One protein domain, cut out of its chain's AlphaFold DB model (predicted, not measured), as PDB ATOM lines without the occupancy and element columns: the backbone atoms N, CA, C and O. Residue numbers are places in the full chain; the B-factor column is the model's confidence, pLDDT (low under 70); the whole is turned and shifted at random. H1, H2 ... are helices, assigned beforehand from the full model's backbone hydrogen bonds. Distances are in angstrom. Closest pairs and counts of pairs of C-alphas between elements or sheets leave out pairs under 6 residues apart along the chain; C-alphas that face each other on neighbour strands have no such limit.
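This is residues 27 to 150 of the 152 residues of an uncharacterized protein of Tenacibaculum skagerrakense (UniProt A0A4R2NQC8). The longest helix, H5, leaves a loose helical body as an arm, with residues 132 to 150 sticking out. In the body H2 and H4 pack closely at an angle, H1 meets their near parts, and the short H3 packs on H4. The printed part has 124 residues with five named helices, H1 to H5 in chain order, and no named strand: all helix. The whole is loose, with a radius of gyration of the C-alphas of 17.4 A and spans of 60 by 40 by 25 A.

H5 holds residues 124 to 148, 37.1 A long, ending at C-alpha 148 (108.826, 131.200, 154.021). H4 is residues 104 to 122, 26.7 A. H1, residues 36 to 57, begins at C-alpha 36 (137.510, 127.982, 162.875) and measures 31.1 A. H2 is residues 65 to 85, 30.8 A, and H3 residues 90 to 94.

H5 and H4 touch only at the corner by their tight link, closest at C-alphas 127 and 120, 5.0 A. H5, with residues 124 to 125 alone, touches H1 at a shallow tilt of 31 degrees, opposite ways; C-alphas 47 and 124 come closest, 5.7 A. H4 and H2 touch, C-alphas 118 and 80 closest at 3.9 A. H1 and H2 form a helical hairpin, C-alphas 54 and 72 closest at 5.9 A. H3 touches H4, C-alphas 91 and 113 closest at 5.7 A. Every O i to N i+4 pair is within hydrogen-bond range in H4 and H5; H1 has 16 of 18, H2 14 of 17, and H3 0 of 1 but 2 of 2 O i to N i+3 pairs.

C-alphas 63 and 150 are farthest apart, 60.4 A. The printed part has no cut and no long link. Mean pLDDT of the printed part is 75.0; residues 59 to 69, 98 to 103 and 148 to 150 are among those under 70.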
ATOM      1  N   HIS A  27     131.362 144.265 163.167       67.94
ATOM      2  CA  HIS A  27     131.008 143.421 162.044       67.94
ATOM      3  C   HIS A  27     131.456 141.985 162.311       67.94
ATOM      4  O   HIS A  27     132.435 141.721 163.011       67.94
ATOM      5  N   LEU A  28     130.703 141.030 161.770       70.75
ATOM      6  CA  LEU A  28     131.145 139.642 161.734       70.75
ATOM      7  C   LEU A  28     132.308 139.544 160.750       70.75
ATOM      8  O   LEU A  28     132.194 140.034 159.625       70.75
ATOM      9  N   LYS A  29     133.391 138.881 161.162       76.69
ATOM     10  CA  LYS A  29     134.480 138.533 160.249       76.69
ATOM     11  C   LYS A  29     133.930 137.684 159.108       76.69
ATOM     12  O   LYS A  29     133.009 136.881 159.297       76.69
ATOM     13  N   SER A  30     134.514 137.835 157.922       74.81
ATOM     14  CA  SER A  30     134.231 136.922 156.819       74.81
ATOM     15  C   SER A  30     134.602 135.496 157.225       74.81
ATOM     16  O   SER A  30     135.595 135.271 157.912       74.81
ATOM     17  N   ILE A  31     133.834 134.506 156.764       67.12
ATOM     18  CA  ILE A  31     134.085 133.080 157.040       67.12
ATOM     19  C   ILE A  31     135.491 132.652 156.585       67.12
ATOM     20  O   ILE A  31     136.071 131.752 157.184       67.12
ATOM     21  N   SER A  32     136.049 133.313 155.565       71.50
ATOM     22  CA  SER A  32     137.425 133.105 155.096       71.50
ATOM     23  C   SER A  32     138.493 133.501 156.115       71.50
ATOM     24  O   SER A  32     139.583 132.938 156.093       71.50
ATOM     25  N   ASP A  33     138.172 134.449 156.991       72.75
ATOM     26  CA  ASP A  33     139.114 135.101 157.902       72.75
ATOM     27  C   ASP A  33     138.955 134.566 159.334       72.75
ATOM     28  O   ASP A  33     139.748 134.870 160.227       72.75
ATOM     29  N   ILE A  34     137.919 133.752 159.565       71.31
ATOM     30  CA  ILE A  34     137.707 133.048 160.823       71.31
ATOM     31  C   ILE A  34     138.533 131.762 160.788       71.31
ATOM     32  O   ILE A  34     138.200 130.802 160.090       71.31
ATOM     33  N   GLU A  35     139.569 131.692 161.620       71.06
ATOM     34  CA  GLU A  35     140.299 130.449 161.883       71.06
ATOM     35  C   GLU A  35     139.464 129.482 162.748       71.06
ATOM     36  O   GLU A  35     139.783 129.186 163.903       71.06
ATOM     37  N   LEU A  36     138.365 128.958 162.191       70.25
ATOM     38  CA  LEU A  36     137.510 127.982 162.875       70.25
ATOM     39  C   LEU A  36     138.294 126.734 163.291       70.25
ATOM     40  O   LEU A  36     137.987 126.141 164.320       70.25
ATOM     41  N   SER A  37     139.315 126.344 162.524       70.50
ATOM     42  CA  SER A  37     140.224 125.249 162.879       70.50
ATOM     43  C   SER A  37     140.911 125.502 164.218       70.50
ATOM     44  O   SER A  37     140.917 124.621 165.077       70.50
ATOM     45  N   THR A  38     141.435 126.711 164.424       71.31
ATOM     46  CA  THR A  38     142.101 127.113 165.663       71.31
ATOM     47  C   THR A  38     141.119 127.066 166.825       71.31
ATOM     48  O   THR A  38     141.441 126.480 167.856       71.31
ATOM     49  N   LEU A  39     139.891 127.569 166.661       71.44
ATOM     50  CA  LEU A  39     138.867 127.504 167.708       71.44
ATOM     51  C   LEU A  39     138.444 126.058 168.018       71.44
ATOM     52  O   LEU A  39     138.475 125.646 169.172       71.44
ATOM     53  N   PHE A  40     138.104 125.255 167.008       74.00
ATOM     54  CA  PHE A  40     137.657 123.875 167.215       74.00
ATOM     55  C   PHE A  40     138.749 122.951 167.756       74.00
ATOM     56  O   PHE A  40     138.420 121.963 168.405       74.00
ATOM     57  N   MET A  41     140.030 123.251 167.519       73.25
ATOM     58  CA  MET A  41     141.129 122.497 168.126       73.25
ATOM     59  C   MET A  41     141.486 123.001 169.525       73.25
ATOM     60  O   MET A  41     141.697 122.195 170.428       73.25
ATOM     61  N   SER A  42     141.554 124.318 169.729       74.25
ATOM     62  CA  SER A  42     141.980 124.891 171.011       74.25
ATOM     63  C   SER A  42     140.898 124.809 172.084       74.25
ATOM     64  O   SER A  42     141.215 124.513 173.235       74.25
ATOM     65  N   PHE A  43     139.623 125.000 171.728       78.38
ATOM     66  CA  PHE A  43     138.529 125.065 172.696       78.38
ATOM     67  C   PHE A  43     138.339 123.749 173.469       78.38
ATOM     68  O   PHE A  43     138.366 123.786 174.700       78.38
ATOM     69  N   PRO A  44     138.253 122.565 172.824       79.06
ATOM     70  CA  PRO A  44     138.138 121.298 173.547       79.06
ATOM     71  C   PRO A  44     139.370 120.984 174.399       79.06
ATOM     72  O   PRO A  44     139.237 120.443 175.494       79.06
ATOM     73  N   VAL A  45     140.568 121.350 173.927       79.00
ATOM     74  CA  VAL A  45     141.817 121.168 174.682       79.00
ATOM     75  C   VAL A  45     141.812 122.037 175.940       79.00
ATOM     76  O   VAL A  45     142.160 121.559 177.016       79.00
ATOM     77  N   ILE A  46     141.370 123.290 175.834       80.44
ATOM     78  CA  ILE A  46     141.272 124.219 176.965       80.44
ATOM     79  C   ILE A  46     140.222 123.759 177.975       80.44
ATOM     80  O   ILE A  46     140.485 123.810 179.179       80.44
ATOM     81  N   LEU A  47     139.072 123.259 177.516       82.38
ATOM     82  CA  LEU A  47     138.068 122.665 178.399       82.38
ATOM     83  C   LEU A  47     138.635 121.453 179.139       82.38
ATOM     84  O   LEU A  47     138.583 121.419 180.365       82.38
ATOM     85  N   ALA A  48     139.267 120.519 178.424       77.31
ATOM     86  CA  ALA A  48     139.861 119.330 179.027       77.31
ATOM     87  C   ALA A  48     140.960 119.681 180.045       77.31
ATOM     88  O   ALA A  48     141.029 119.090 181.122       77.31
ATOM     89  N   LEU A  49     141.813 120.664 179.742       79.81
ATOM     90  CA  LEU A  49     142.842 121.140 180.671       79.81
ATOM     91  C   LEU A  49     142.231 121.813 181.900       79.81
ATOM     92  O   LEU A  49     142.703 121.581 183.012       79.81
ATOM     93  N   THR A  50     141.177 122.609 181.719       81.56
ATOM     94  CA  THR A  50     140.482 123.273 182.828       81.56
ATOM     95  C   THR A  50     139.797 122.246 183.728       81.56
ATOM     96  O   THR A  50     139.941 122.305 184.946       81.56
ATOM     97  N   GLU A  51     139.132 121.245 183.151       81.19
ATOM     98  CA  GLU A  51     138.544 120.125 183.892       81.19
ATOM     99  C   GLU A  51     139.602 119.369 184.700       81.19
ATOM    100  O   GLU A  51     139.444 119.193 185.909       81.19
ATOM    101  N   ARG A  52     140.733 119.012 184.077       79.44
ATOM    102  CA  ARG A  52     141.843 118.346 184.777       79.44
ATOM    103  C   ARG A  52     142.447 119.203 185.878       79.44
ATOM    104  O   ARG A  52     142.754 118.687 186.949       79.44
ATOM    105  N   PHE A  53     142.591 120.505 185.650       78.12
ATOM    106  CA  PHE A  53     143.045 121.436 186.674       78.12
ATOM    107  C   PHE A  53     142.095 121.428 187.881       78.12
ATOM    108  O   PHE A  53     142.530 121.258 189.021       78.12
ATOM    109  N   ASN A  54     140.787 121.524 187.656       77.56
ATOM    110  CA  ASN A  54     139.817 121.502 188.748       77.56
ATOM    111  C   ASN A  54     139.808 120.181 189.520       77.56
ATOM    112  O   ASN A  54     139.769 120.195 190.752       77.56
ATOM    113  N   GLU A  55     139.876 119.046 188.826       71.38
ATOM    114  CA  GLU A  55     139.952 117.736 189.475       71.38
ATOM    115  C   GLU A  55     141.178 117.633 190.396       71.38
ATOM    116  O   GLU A  55     141.074 117.230 191.558       71.38
ATOM    117  N   VAL A  56     142.344 118.051 189.901       72.12
ATOM    118  CA  VAL A  56     143.609 117.945 190.635       72.12
ATOM    119  C   VAL A  56     143.666 118.913 191.819       72.12
ATOM    120  O   VAL A  56     144.088 118.519 192.907       72.12
ATOM    121  N   PHE A  57     143.238 120.165 191.645       68.88
ATOM    122  CA  PHE A  57     143.449 121.220 192.645       68.88
ATOM    123  C   PHE A  57     142.251 121.472 193.572       68.88
ATOM    124  O   PHE A  57     142.455 121.831 194.735       68.88
ATOM    125  N   ILE A  58     141.015 121.292 193.092       70.88
ATOM    126  CA  ILE A  58     139.787 121.582 193.851       70.88
ATOM    127  C   ILE A  58     139.191 120.294 194.428       70.88
ATOM    128  O   ILE A  58     138.951 120.207 195.639       70.88
ATOM    129  N   VAL A  59     138.987 119.284 193.575       64.81
ATOM    130  CA  VAL A  59     138.308 118.036 193.957       64.81
ATOM    131  C   VAL A  59     139.180 117.185 194.878       64.81
ATOM    132  O   VAL A  59     138.663 116.657 195.861       64.81
ATOM    133  N   SER A  60     140.499 117.114 194.653       58.72
ATOM    134  CA  SER A  60     141.403 116.329 195.517       58.72
ATOM    135  C   SER A  60     141.464 116.818 196.975       58.72
ATOM    136  O   SER A  60     141.890 116.077 197.861       58.72
ATOM    137  N   LYS A  61     141.013 118.051 197.252       55.62
ATOM    138  CA  LYS A  61     141.186 118.723 198.546       55.62
ATOM    139  C   LYS A  61     139.956 118.687 199.465       55.62
ATOM    140  O   LYS A  61     140.063 119.130 200.607       55.62
ATOM    141  N   THR A  62     138.792 118.204 199.009       50.75
ATOM    142  CA  THR A  62     137.526 118.356 199.761       50.75
ATOM    143  C   THR A  62     136.648 117.095 199.726       50.75
ATOM    144  O   THR A  62     136.333 116.584 198.660       50.75
ATOM    145  N   ALA A  63     136.212 116.608 200.897       55.69
ATOM    146  CA  ALA A  63     135.570 115.295 201.078       55.69
ATOM    147  C   ALA A  63     134.045 115.222 200.807       55.69
ATOM    148  O   ALA A  63     133.474 114.136 200.878       55.69
ATOM    149  N   THR A  64     133.357 116.333 200.508       56.88
ATOM    150  CA  THR A  64     131.885 116.363 200.340       56.88
ATOM    151  C   THR A  64     131.449 116.872 198.960       56.88
ATOM    152  O   THR A  64     131.945 117.879 198.458       56.88
ATOM    153  N   LYS A  65     130.498 116.152 198.341       58.75
ATOM    154  CA  LYS A  65     130.092 116.269 196.923       58.75
ATOM    155  C   LYS A  65     129.440 117.614 196.547       58.75
ATOM    156  O   LYS A  65     129.709 118.123 195.468       58.75
ATOM    157  N   GLU A  66     128.625 118.209 197.421       56.22
ATOM    158  CA  GLU A  66     127.848 119.428 197.105       56.22
ATOM    159  C   GLU A  66     128.663 120.725 197.214       56.22
ATOM    160  O   GLU A  66     128.584 121.584 196.339       56.22
ATOM    161  N   GLY A  67     129.527 120.851 198.229       56.66
ATOM    162  CA  GLY A  67     130.416 122.015 198.371       56.66
ATOM    163  C   GLY A  67     131.503 122.096 197.290       56.66
ATOM    164  O   GLY A  67     132.160 123.127 197.143       56.66
ATOM    165  N   ASN A  68     131.696 121.012 196.539       66.56
ATOM    166  CA  ASN A  68     132.712 120.887 195.505       66.56
ATOM    167  C   ASN A  68     132.277 121.518 194.174       66.56
ATOM    168  O   ASN A  68     133.103 122.102 193.477       66.56
ATOM    169  N   ILE A  69     130.977 121.483 193.856       68.50
ATOM    170  CA  ILE A  69     130.451 121.991 192.580       68.50
ATOM    171  C   ILE A  69     130.660 123.504 192.491       68.50
ATOM    172  O   ILE A  69     131.308 123.975 191.568       68.50
ATOM    173  N   HIS A  70     130.216 124.271 193.493       71.31
ATOM    174  CA  HIS A  70     130.367 125.733 193.472       71.31
ATOM    175  C   HIS A  70     131.833 126.186 193.484       71.31
ATOM    176  O   HIS A  70     132.184 127.144 192.799       71.31
ATOM    177  N   LYS A  71     132.707 125.490 194.224       74.81
ATOM    178  CA  LYS A  71     134.147 125.793 194.241       74.81
ATOM    179  C   LYS A  71     134.807 125.489 192.900       74.81
ATOM    180  O   LYS A  71     135.620 126.282 192.439       74.81
ATOM    181  N   THR A  72     134.429 124.376 192.278       78.38
ATOM    182  CA  THR A  72     134.925 123.973 190.959       78.38
ATOM    183  C   THR A  72     134.455 124.947 189.885       78.38
ATOM    184  O   THR A  72     135.277 125.442 189.118       78.38
ATOM    185  N   THR A  73     133.174 125.320 189.873       78.94
ATOM    186  CA  THR A  73     132.642 126.323 188.939       78.94
ATOM    187  C   THR A  73     133.336 127.675 189.117       78.94
ATOM    188  O   THR A  73     133.749 128.279 188.133       78.94
ATOM    189  N   LEU A  74     133.543 128.133 190.357       80.69
ATOM    190  CA  LEU A  74     134.224 129.405 190.624       80.69
ATOM    191  C   LEU A  74     135.706 129.383 190.211       80.69
ATOM    192  O   LEU A  74     136.214 130.364 189.665       80.69
ATOM    193  N   ALA A  75     136.403 128.270 190.449       80.44
ATOM    194  CA  ALA A  75     137.790 128.091 190.029       80.44
ATOM    195  C   ALA A  75     137.914 128.071 188.500       80.44
ATOM    196  O   ALA A  75     138.727 128.805 187.943       80.44
ATOM    197  N   SER A  76     137.040 127.323 187.827       80.88
ATOM    198  CA  SER A  76     136.946 127.280 186.363       80.88
ATOM    199  C   SER A  76     136.660 128.654 185.769       80.88
ATOM    200  O   SER A  76     137.296 129.061 184.805       80.88
ATOM    201  N   PHE A  77     135.730 129.396 186.375       81.50
ATOM    202  CA  PHE A  77     135.395 130.753 185.963       81.50
ATOM    203  C   PHE A  77     136.601 131.687 186.095       81.50
ATOM    204  O   PHE A  77     136.901 132.453 185.183       81.50
ATOM    205  N   SER A  78     137.349 131.571 187.194       83.19
ATOM    206  CA  SER A  78     138.575 132.345 187.411       83.19
ATOM    207  C   SER A  78     139.650 132.010 186.370       83.19
ATOM    208  O   SER A  78     140.268 132.918 185.815       83.19
ATOM    209  N   VAL A  79     139.836 130.725 186.051       83.50
ATOM    210  CA  VAL A  79     140.729 130.275 184.967       83.50
ATOM    211  C   VAL A  79     140.276 130.845 183.624       83.50
ATOM    212  O   VAL A  79     141.095 131.380 182.880       83.50
ATOM    213  N   GLY A  80     138.975 130.816 183.341       82.56
ATOM    214  CA  GLY A  80     138.407 131.378 182.124       82.56
ATOM    215  C   GLY A  80     138.626 132.887 181.984       82.56
ATOM    216  O   GLY A  80     138.973 133.344 180.899       82.56
ATOM    217  N   ILE A  81     138.532 133.658 183.077       79.38
ATOM    218  CA  ILE A  81     138.893 135.088 183.079       79.38
ATOM    219  C   ILE A  81     140.373 135.269 182.732       79.38
ATOM    220  O   ILE A  81     140.706 136.100 181.887       79.38
ATOM    221  N   VAL A  82     141.269 134.503 183.365       82.88
ATOM    222  CA  VAL A  82     142.717 134.604 183.113       82.88
ATOM    223  C   VAL A  82     143.036 134.288 181.652       82.88
ATOM    224  O   VAL A  82     143.780 135.034 181.018       82.88
ATOM    225  N   LEU A  83     142.431 133.237 181.094       82.50
ATOM    226  CA  LEU A  83     142.591 132.865 179.688       82.50
ATOM    227  C   LEU A  83     142.055 133.950 178.743       82.50
ATOM    228  O   LEU A  83     142.728 134.303 177.776       82.50
ATOM    229  N   ALA A  84     140.902 134.542 179.053       80.12
ATOM    230  CA  ALA A  84     140.329 135.626 178.262       80.12
ATOM    231  C   ALA A  84     141.134 136.931 178.319       80.12
ATOM    232  O   ALA A  84     141.187 137.671 177.334       80.12
ATOM    233  N   ILE A  85     141.812 137.208 179.434       80.25
ATOM    234  CA  ILE A  85     142.778 138.311 179.525       80.25
ATOM    235  C   ILE A  85     144.051 137.980 178.734       80.25
ATOM    236  O   ILE A  85     144.592 138.863 178.073       80.25
ATOM    237  N   ALA A  86     144.494 136.718 178.743       80.19
ATOM    238  CA  ALA A  86     145.643 136.242 177.969       80.19
ATOM    239  C   ALA A  86     145.399 136.202 176.446       80.19
ATOM    240  O   ALA A  86     146.335 135.960 175.689       80.19
ATOM    241  N   GLY A  87     144.167 136.465 175.998       76.12
ATOM    242  CA  GLY A  87     143.805 136.587 174.584       76.12
ATOM    243  C   GLY A  87     142.936 135.451 174.048       76.12
ATOM    244  O   GLY A  87     142.568 135.475 172.878       76.12
ATOM    245  N   PHE A  88     142.562 134.474 174.878       81.19
ATOM    246  CA  PHE A  88     141.630 133.430 174.469       81.19
ATOM    247  C   PHE A  88     140.188 133.927 174.574       81.19
ATOM    248  O   PHE A  88     139.601 133.902 175.652       81.19
ATOM    249  N   ARG A  89     139.626 134.416 173.469       82.62
ATOM    250  CA  ARG A  89     138.324 135.094 173.452       82.62
ATOM    251  C   ARG A  89     137.423 134.563 172.352       82.62
ATOM    252  O   ARG A  89     137.789 134.558 171.175       82.62
ATOM    253  N   ILE A  90     136.246 134.091 172.753       81.56
ATOM    254  CA  ILE A  90     135.331 133.387 171.855       81.56
ATOM    255  C   ILE A  90     134.757 134.357 170.825       81.56
ATOM    256  O   ILE A  90     134.845 134.090 169.630       81.56
ATOM    257  N   LEU A  91     134.180 135.481 171.249       81.06
ATOM    258  CA  LEU A  91     133.490 136.384 170.327       81.06
ATOM    259  C   LEU A  91     134.458 137.169 169.442       81.06
ATOM    260  O   LEU A  91     134.175 137.340 168.261       81.06
ATOM    261  N   GLU A  92     135.609 137.591 169.963       82.06
ATOM    262  CA  GLU A  92     136.674 138.264 169.200       82.06
ATOM    263  C   GLU A  92     137.250 137.370 168.079       82.06
ATOM    264  O   GLU A  92     137.768 137.861 167.071       82.06
ATOM    265  N   THR A  93     137.082 136.044 168.182       79.75
ATOM    266  CA  THR A  93     137.396 135.113 167.083       79.75
ATOM    267  C   THR A  93     136.445 135.292 165.893       79.75
ATOM    268  O   THR A  93     136.874 135.199 164.747       79.75
ATOM    269  N   PHE A  94     135.168 135.589 166.147       76.69
ATOM    270  CA  PHE A  94     134.128 135.716 165.118       76.69
ATOM    271  C   PHE A  94     133.848 137.157 164.690       76.69
ATOM    272  O   PHE A  94     133.276 137.378 163.623       76.69
ATOM    273  N   MET A  95     134.201 138.132 165.522       79.56
ATOM    274  CA  MET A  95     133.883 139.537 165.300       79.56
ATOM    275  C   MET A  95     135.137 140.361 165.052       79.56
ATOM    276  O   MET A  95     136.195 140.124 165.637       79.56
ATOM    277  N   GLU A  96     135.006 141.345 164.177       73.94
ATOM    278  CA  GLU A  96     136.019 142.353 163.935       73.94
ATOM    279  C   GLU A  96     135.721 143.541 164.844       73.94
ATOM    280  O   GLU A  96     134.706 144.226 164.705       73.94
ATOM    281  N   VAL A  97     136.570 143.714 165.856       70.56
ATOM    282  CA  VAL A  97     136.476 144.844 166.777       70.56
ATOM    283  C   VAL A  97     137.346 145.959 166.203       70.56
ATOM    284  O   VAL A  97     138.565 145.773 166.146       70.56
ATOM    285  N   PRO A  98     136.762 147.093 165.782       65.00
ATOM    286  CA  PRO A  98     137.532 148.170 165.179       65.00
ATOM    287  C   PRO A  98     138.606 148.682 166.147       65.00
ATOM    288  O   PRO A  98     138.374 148.842 167.351       65.00
ATOM    289  N   SER A  99     139.824 148.847 165.623       58.28
ATOM    290  CA  SER A  99     141.032 149.099 166.424       58.28
ATOM    291  C   SER A  99     141.246 150.576 166.770       58.28
ATOM    292  O   SER A  99     142.015 150.895 167.683       58.28
ATOM    293  N   GLU A 100     140.551 151.481 166.083       56.28
ATOM    294  CA  GLU A 100     140.801 152.912 166.191       56.28
ATOM    295  C   GLU A 100     139.989 153.552 167.332       56.28
ATOM    296  O   GLU A 100     138.801 153.830 167.241       56.28
ATOM    297  N   ALA A 101     140.701 153.762 168.443       43.97
ATOM    298  CA  ALA A 101     140.502 154.786 169.470       43.97
ATOM    299  C   ALA A 101     139.109 154.920 170.147       43.97
ATOM    300  O   ALA A 101     138.231 155.667 169.736       43.97
ATOM    301  N   PHE A 102     139.013 154.358 171.359       58.59
ATOM    302  CA  PHE A 102     138.138 154.829 172.453       58.59
ATOM    303  C   PHE A 102     136.611 154.756 172.293       58.59
ATOM    304  O   PHE A 102     135.880 155.398 173.053       58.59
ATOM    305  N   THR A 103     136.075 153.884 171.448       68.31
ATOM    306  CA  THR A 103     134.646 153.567 171.526       68.31
ATOM    307  C   THR A 103     134.398 152.700 172.761       68.31
ATOM    308  O   THR A 103     134.842 151.557 172.848       68.31
ATOM    309  N   ILE A 104     133.653 153.227 173.736       72.06
ATOM    310  CA  ILE A 104     133.119 152.491 174.902       72.06
ATOM    311  C   ILE A 104     132.559 151.117 174.489       72.06
ATOM    312  O   ILE A 104     132.687 150.145 175.227       72.06
ATOM    313  N   GLN A 105     132.022 151.016 173.273       72.62
ATOM    314  CA  GLN A 105     131.602 149.783 172.616       72.62
ATOM    315  C   GLN A 105     132.678 148.685 172.585       72.62
ATOM    316  O   GLN A 105     132.364 147.554 172.934       72.62
ATOM    317  N   ALA A 106     133.934 148.984 172.244       75.75
ATOM    318  CA  ALA A 106     135.016 147.996 172.231       75.75
ATOM    319  C   ALA A 106     135.367 147.512 173.649       75.75
ATOM    320  O   ALA A 106     135.644 146.333 173.857       75.75
ATOM    321  N   ILE A 107     135.315 148.403 174.645       79.12
ATOM    322  CA  ILE A 107     135.541 148.049 176.056       79.12
ATOM    323  C   ILE A 107     134.408 147.154 176.562       79.12
ATOM    324  O   ILE A 107     134.666 146.099 177.140       79.12
ATOM    325  N   VAL A 108     133.158 147.553 176.317       81.50
ATOM    326  CA  VAL A 108     131.968 146.779 176.686       81.50
ATOM    327  C   VAL A 108     131.974 145.430 175.977       81.50
ATOM    328  O   VAL A 108     131.720 144.415 176.614       81.50
ATOM    329  N   PHE A 109     132.339 145.391 174.697       83.88
ATOM    330  CA  PHE A 109     132.460 144.155 173.937       83.88
ATOM    331  C   PHE A 109     133.499 143.214 174.544       83.88
ATOM    332  O   PHE A 109     133.176 142.075 174.861       83.88
ATOM    333  N   LYS A 110     134.722 143.703 174.784       83.62
ATOM    334  CA  LYS A 110     135.794 142.908 175.400       83.62
ATOM    335  C   LYS A 110     135.411 142.425 176.795       83.62
ATOM    336  O   LYS A 110     135.762 141.308 177.167       83.62
ATOM    337  N   PHE A 111     134.680 143.234 177.560       83.62
ATOM    338  CA  PHE A 111     134.146 142.834 178.858       83.62
ATOM    339  C   PHE A 111     133.118 141.704 178.723       83.62
ATOM    340  O   PHE A 111     133.258 140.676 179.381       83.62
ATOM    341  N   VAL A 112     132.125 141.862 177.842       84.62
ATOM    342  CA  VAL A 112     131.091 140.845 177.593       84.62
ATOM    343  C   VAL A 112     131.712 139.550 177.081       84.62
ATOM    344  O   VAL A 112     131.370 138.486 177.581       84.62
ATOM    345  N   ASP A 113     132.658 139.626 176.149       85.81
ATOM    346  CA  ASP A 113     133.363 138.461 175.616       85.81
ATOM    347  C   ASP A 113     134.217 137.762 176.681       85.81
ATOM    348  O   ASP A 113     134.215 136.539 176.787       85.81
ATOM    349  N   THR A 114     134.885 138.528 177.549       85.81
ATOM    350  CA  THR A 114     135.640 137.973 178.684       85.81
ATOM    351  C   THR A 114     134.722 137.217 179.638       85.81
ATOM    352  O   THR A 114     135.018 136.082 180.015       85.81
ATOM    353  N   VAL A 115     133.587 137.820 180.008       85.00
ATOM    354  CA  VAL A 115     132.598 137.179 180.881       85.00
ATOM    355  C   VAL A 115     132.014 135.944 180.203       85.00
ATOM    356  O   VAL A 115     131.957 134.891 180.830       85.00
ATOM    357  N   LEU A 116     131.630 136.039 178.927       85.06
ATOM    358  CA  LEU A 116     131.088 134.912 178.177       85.06
ATOM    359  C   LEU A 116     132.102 133.771 178.114       85.06
ATOM    360  O   LEU A 116     131.778 132.653 178.497       85.06
ATOM    361  N   THR A 117     133.336 134.052 177.705       85.50
ATOM    362  CA  THR A 117     134.398 133.048 177.615       85.50
ATOM    363  C   THR A 117     134.620 132.360 178.962       85.50
ATOM    364  O   THR A 117     134.687 131.131 179.027       85.50
ATOM    365  N   ALA A 118     134.632 133.125 180.055       84.06
ATOM    366  CA  ALA A 118     134.755 132.576 181.396       84.06
ATOM    367  C   ALA A 118     133.557 131.708 181.812       84.06
ATOM    368  O   ALA A 118     133.757 130.652 182.410       84.06
ATOM    369  N   VAL A 119     132.325 132.110 181.481       84.00
ATOM    370  CA  VAL A 119     131.110 131.321 181.748       84.00
ATOM    371  C   VAL A 119     131.131 130.004 180.977       84.00
ATOM    372  O   VAL A 119     130.808 128.966 181.547       84.00
ATOM    373  N   VAL A 120     131.537 130.020 179.708       84.12
ATOM    374  CA  VAL A 120     131.579 128.805 178.882       84.12
ATOM    375  C   VAL A 120     132.621 127.831 179.411       84.12
ATOM    376  O   VAL A 120     132.328 126.649 179.559       84.12
ATOM    377  N   ILE A 121     133.804 128.331 179.770       84.50
ATOM    378  CA  ILE A 121     134.851 127.522 180.402       84.50
ATOM    379  C   ILE A 121     134.370 126.979 181.756       84.50
ATOM    380  O   ILE A 121     134.598 125.814 182.069       84.50
ATOM    381  N   ALA A 122     133.651 127.785 182.543       82.94
ATOM    382  CA  ALA A 122     133.077 127.352 183.816       82.94
ATOM    383  C   ALA A 122     131.963 126.308 183.683       82.94
ATOM    384  O   ALA A 122     131.773 125.505 184.595       82.94
ATOM    385  N   GLY A 123     131.248 126.317 182.558       79.56
ATOM    386  CA  GLY A 123     130.273 125.296 182.189       79.56
ATOM    387  C   GLY A 123     130.896 124.002 181.658       79.56
ATOM    388  O   GLY A 123     130.162 123.037 181.456       79.56
ATOM    389  N   GLY A 124     132.213 123.961 181.422       81.94
ATOM    390  CA  GLY A 124     132.908 122.776 180.911       81.94
ATOM    391  C   GLY A 124     132.366 122.306 179.556       81.94
ATOM    392  O   GLY A 124     131.924 123.102 178.718       81.94
ATOM    393  N   THR A 125     132.357 120.988 179.338       77.44
ATOM    394  CA  THR A 125     131.772 120.380 178.128       77.44
ATOM    395  C   THR A 125     130.277 120.650 177.948       77.44
ATOM    396  O   THR A 125     129.811 120.714 176.807       77.44
ATOM    397  N   ASP A 126     129.525 120.824 179.038       76.75
ATOM    398  CA  ASP A 126     128.082 121.099 178.989       76.75
ATOM    399  C   ASP A 126     127.806 122.527 178.504       76.75
ATOM    400  O   ASP A 126     126.925 122.743 177.669       76.75
ATOM    401  N   GLY A 127     128.608 123.496 178.958       73.75
ATOM    402  CA  GLY A 127     128.556 124.879 178.479       73.75
ATOM    403  C   GLY A 127     128.838 124.983 176.978       73.75
ATOM    404  O   GLY A 127     128.146 125.701 176.255       73.75
ATOM    405  N   TRP A 128     129.799 124.202 176.481       76.44
ATOM    406  CA  TRP A 128     130.085 124.108 175.049       76.44
ATOM    407  C   TRP A 128     128.932 123.494 174.243       76.44
ATOM    408  O   TRP A 128     128.558 124.028 173.197       76.44
ATOM    409  N   HIS A 129     128.318 122.416 174.742       79.25
ATOM    410  CA  HIS A 129     127.154 121.805 174.090       79.25
ATOM    411  C   HIS A 129     125.962 122.763 174.010       79.25
ATOM    412  O   HIS A 129     125.302 122.821 172.972       79.25
ATOM    413  N   GLN A 130     125.705 123.542 175.065       78.19
ATOM    414  CA  GLN A 130     124.638 124.546 175.056       78.19
ATOM    415  C   GLN A 130     124.875 125.626 173.997       78.19
ATOM    416  O   GLN A 130     123.942 125.993 173.286       78.19
ATOM    417  N   ILE A 131     126.119 126.088 173.831       75.19
ATOM    418  CA  ILE A 131     126.458 127.045 172.770       75.19
ATOM    419  C   ILE A 131     126.212 126.459 171.384       75.19
ATOM    420  O   ILE A 131     125.583 127.110 170.551       75.19
ATOM    421  N   ILE A 132     126.671 125.232 171.131       77.38
ATOM    422  CA  ILE A 132     126.452 124.580 169.836       77.38
ATOM    423  C   ILE A 132     124.953 124.421 169.562       77.38
ATOM    424  O   ILE A 132     124.513 124.719 168.451       77.38
ATOM    425  N   GLY A 133     124.171 124.009 170.563       79.81
ATOM    426  CA  GLY A 133     122.715 123.895 170.452       79.81
ATOM    427  C   GLY A 133     122.057 125.222 170.073       79.81
ATOM    428  O   GLY A 133     121.325 125.284 169.090       79.81
ATOM    429  N   LEU A 134     122.406 126.312 170.766       78.12
ATOM    430  CA  LEU A 134     121.882 127.649 170.463       78.12
ATOM    431  C   LEU A 134     122.238 128.112 169.043       78.12
ATOM    432  O   LEU A 134     121.393 128.676 168.347       78.12
ATOM    433  N   ILE A 135     123.464 127.855 168.577       75.44
ATOM    434  CA  ILE A 135     123.880 128.190 167.206       75.44
ATOM    435  C   ILE A 135     123.065 127.390 166.183       75.44
ATOM    436  O   ILE A 135     122.630 127.944 165.167       75.44
ATOM    437  N   GLN A 136     122.839 126.098 166.435       78.00
ATOM    438  CA  GLN A 136     122.023 125.245 165.570       78.00
ATOM    439  C   GLN A 136     120.571 125.727 165.512       78.00
ATOM    440  O   GLN A 136     120.012 125.815 164.415       78.00
ATOM    441  N   ASP A 137     119.994 126.107 166.650       81.12
ATOM    442  CA  ASP A 137     118.621 126.602 166.742       81.12
ATOM    443  C   ASP A 137     118.445 127.935 166.006       81.12
ATOM    444  O   ASP A 137     117.525 128.076 165.196       81.12
ATOM    445  N   ILE A 138     119.371 128.886 166.188       77.50
ATOM    446  CA  ILE A 138     119.366 130.167 165.461       77.50
ATOM    447  C   ILE A 138     119.500 129.925 163.954       77.50
ATOM    448  O   ILE A 138     118.762 130.506 163.156       77.50
ATOM    449  N   THR A 139     120.412 129.040 163.544       77.25
ATOM    450  CA  THR A 139     120.633 128.718 162.125       77.25
ATOM    451  C   THR A 139     119.399 128.066 161.505       77.25
ATOM    452  O   THR A 139     119.017 128.391 160.377       77.25
ATOM    453  N   LYS A 140     118.752 127.153 162.236       82.25
ATOM    454  CA  LYS A 140     117.526 126.488 161.799       82.25
ATOM    455  C   LYS A 140     116.381 127.488 161.653       82.25
ATOM    456  O   LYS A 140     115.765 127.522 160.591       82.25
ATOM    457  N   SER A 141     116.172 128.344 162.653       81.50
ATOM    458  CA  SER A 141     115.157 129.402 162.631       81.50
ATOM    459  C   SER A 141     115.358 130.358 161.446       81.50
ATOM    460  O   SER A 141     114.437 130.548 160.653       81.50
ATOM    461  N   LYS A 142     116.586 130.842 161.213       76.19
ATOM    462  CA  LYS A 142     116.909 131.695 160.051       76.19
ATOM    463  C   LYS A 142     116.671 131.001 158.707       76.19
ATOM    464  O   LYS A 142     116.277 131.637 157.729       76.19
ATOM    465  N   ARG A 143     116.921 129.691 158.623       75.81
ATOM    466  CA  ARG A 143     116.682 128.898 157.406       75.81
ATOM    467  C   ARG A 143     115.193 128.682 157.142       75.81
ATOM    468  O   ARG A 143     114.799 128.598 155.979       75.81
ATOM    469  N   GLU A 144     114.390 128.549 158.191       80.06
ATOM    470  CA  GLU A 144     112.932 128.445 158.102       80.06
ATOM    471  C   GLU A 144     112.313 129.781 157.667       80.06
ATOM    472  O   GLU A 144     111.512 129.787 156.732       80.06
ATOM    473  N   GLU A 145     112.783 130.907 158.216       76.25
ATOM    474  CA  GLU A 145     112.417 132.259 157.764       76.25
ATOM    475  C   GLU A 145     112.764 132.484 156.283       76.25
ATOM    476  O   GLU A 145     111.917 132.881 155.493       76.25
ATOM    477  N   ALA A 146     113.979 132.135 155.846       72.62
ATOM    478  CA  ALA A 146     114.388 132.302 154.447       72.62
ATOM    479  C   ALA A 146     113.620 131.404 153.451       72.62
ATOM    480  O   ALA A 146     113.623 131.668 152.245       72.62
ATOM    481  N   LYS A 147     112.998 130.316 153.925       71.19
ATOM    482  CA  LYS A 147     112.130 129.457 153.107       71.19
ATOM    483  C   LYS A 147     110.711 130.010 153.010       71.19
ATOM    484  O   LYS A 147     110.131 129.910 151.933       71.19
ATOM    485  N   SER A 148     110.168 130.607 154.072       66.44
ATOM    486  CA  SER A 148     108.826 131.200 154.021       66.44
ATOM    487  C   SER A 148     108.777 132.422 153.098       66.44
ATOM    488  O   SER A 148     107.837 132.538 152.319       66.44
ATOM    489  N   THR A 149     109.834 133.244 153.050       60.09
ATOM    490  CA  THR A 149     109.908 134.429 152.166       60.09
ATOM    491  C   THR A 149     110.061 134.106 150.671       60.09
ATOM    492  O   THR A 149     109.893 134.984 149.838       60.09
ATOM    493  N   LYS A 150     110.395 132.862 150.293       56.94
ATOM    494  CA  LYS A 150     110.484 132.429 148.880       56.94
ATOM    495  C   LYS A 150     109.176 131.843 148.332       56.94
ATOM    496  O   LYS A 150     109.167 131.370 147.198       56.94
TER     497      LYS A 150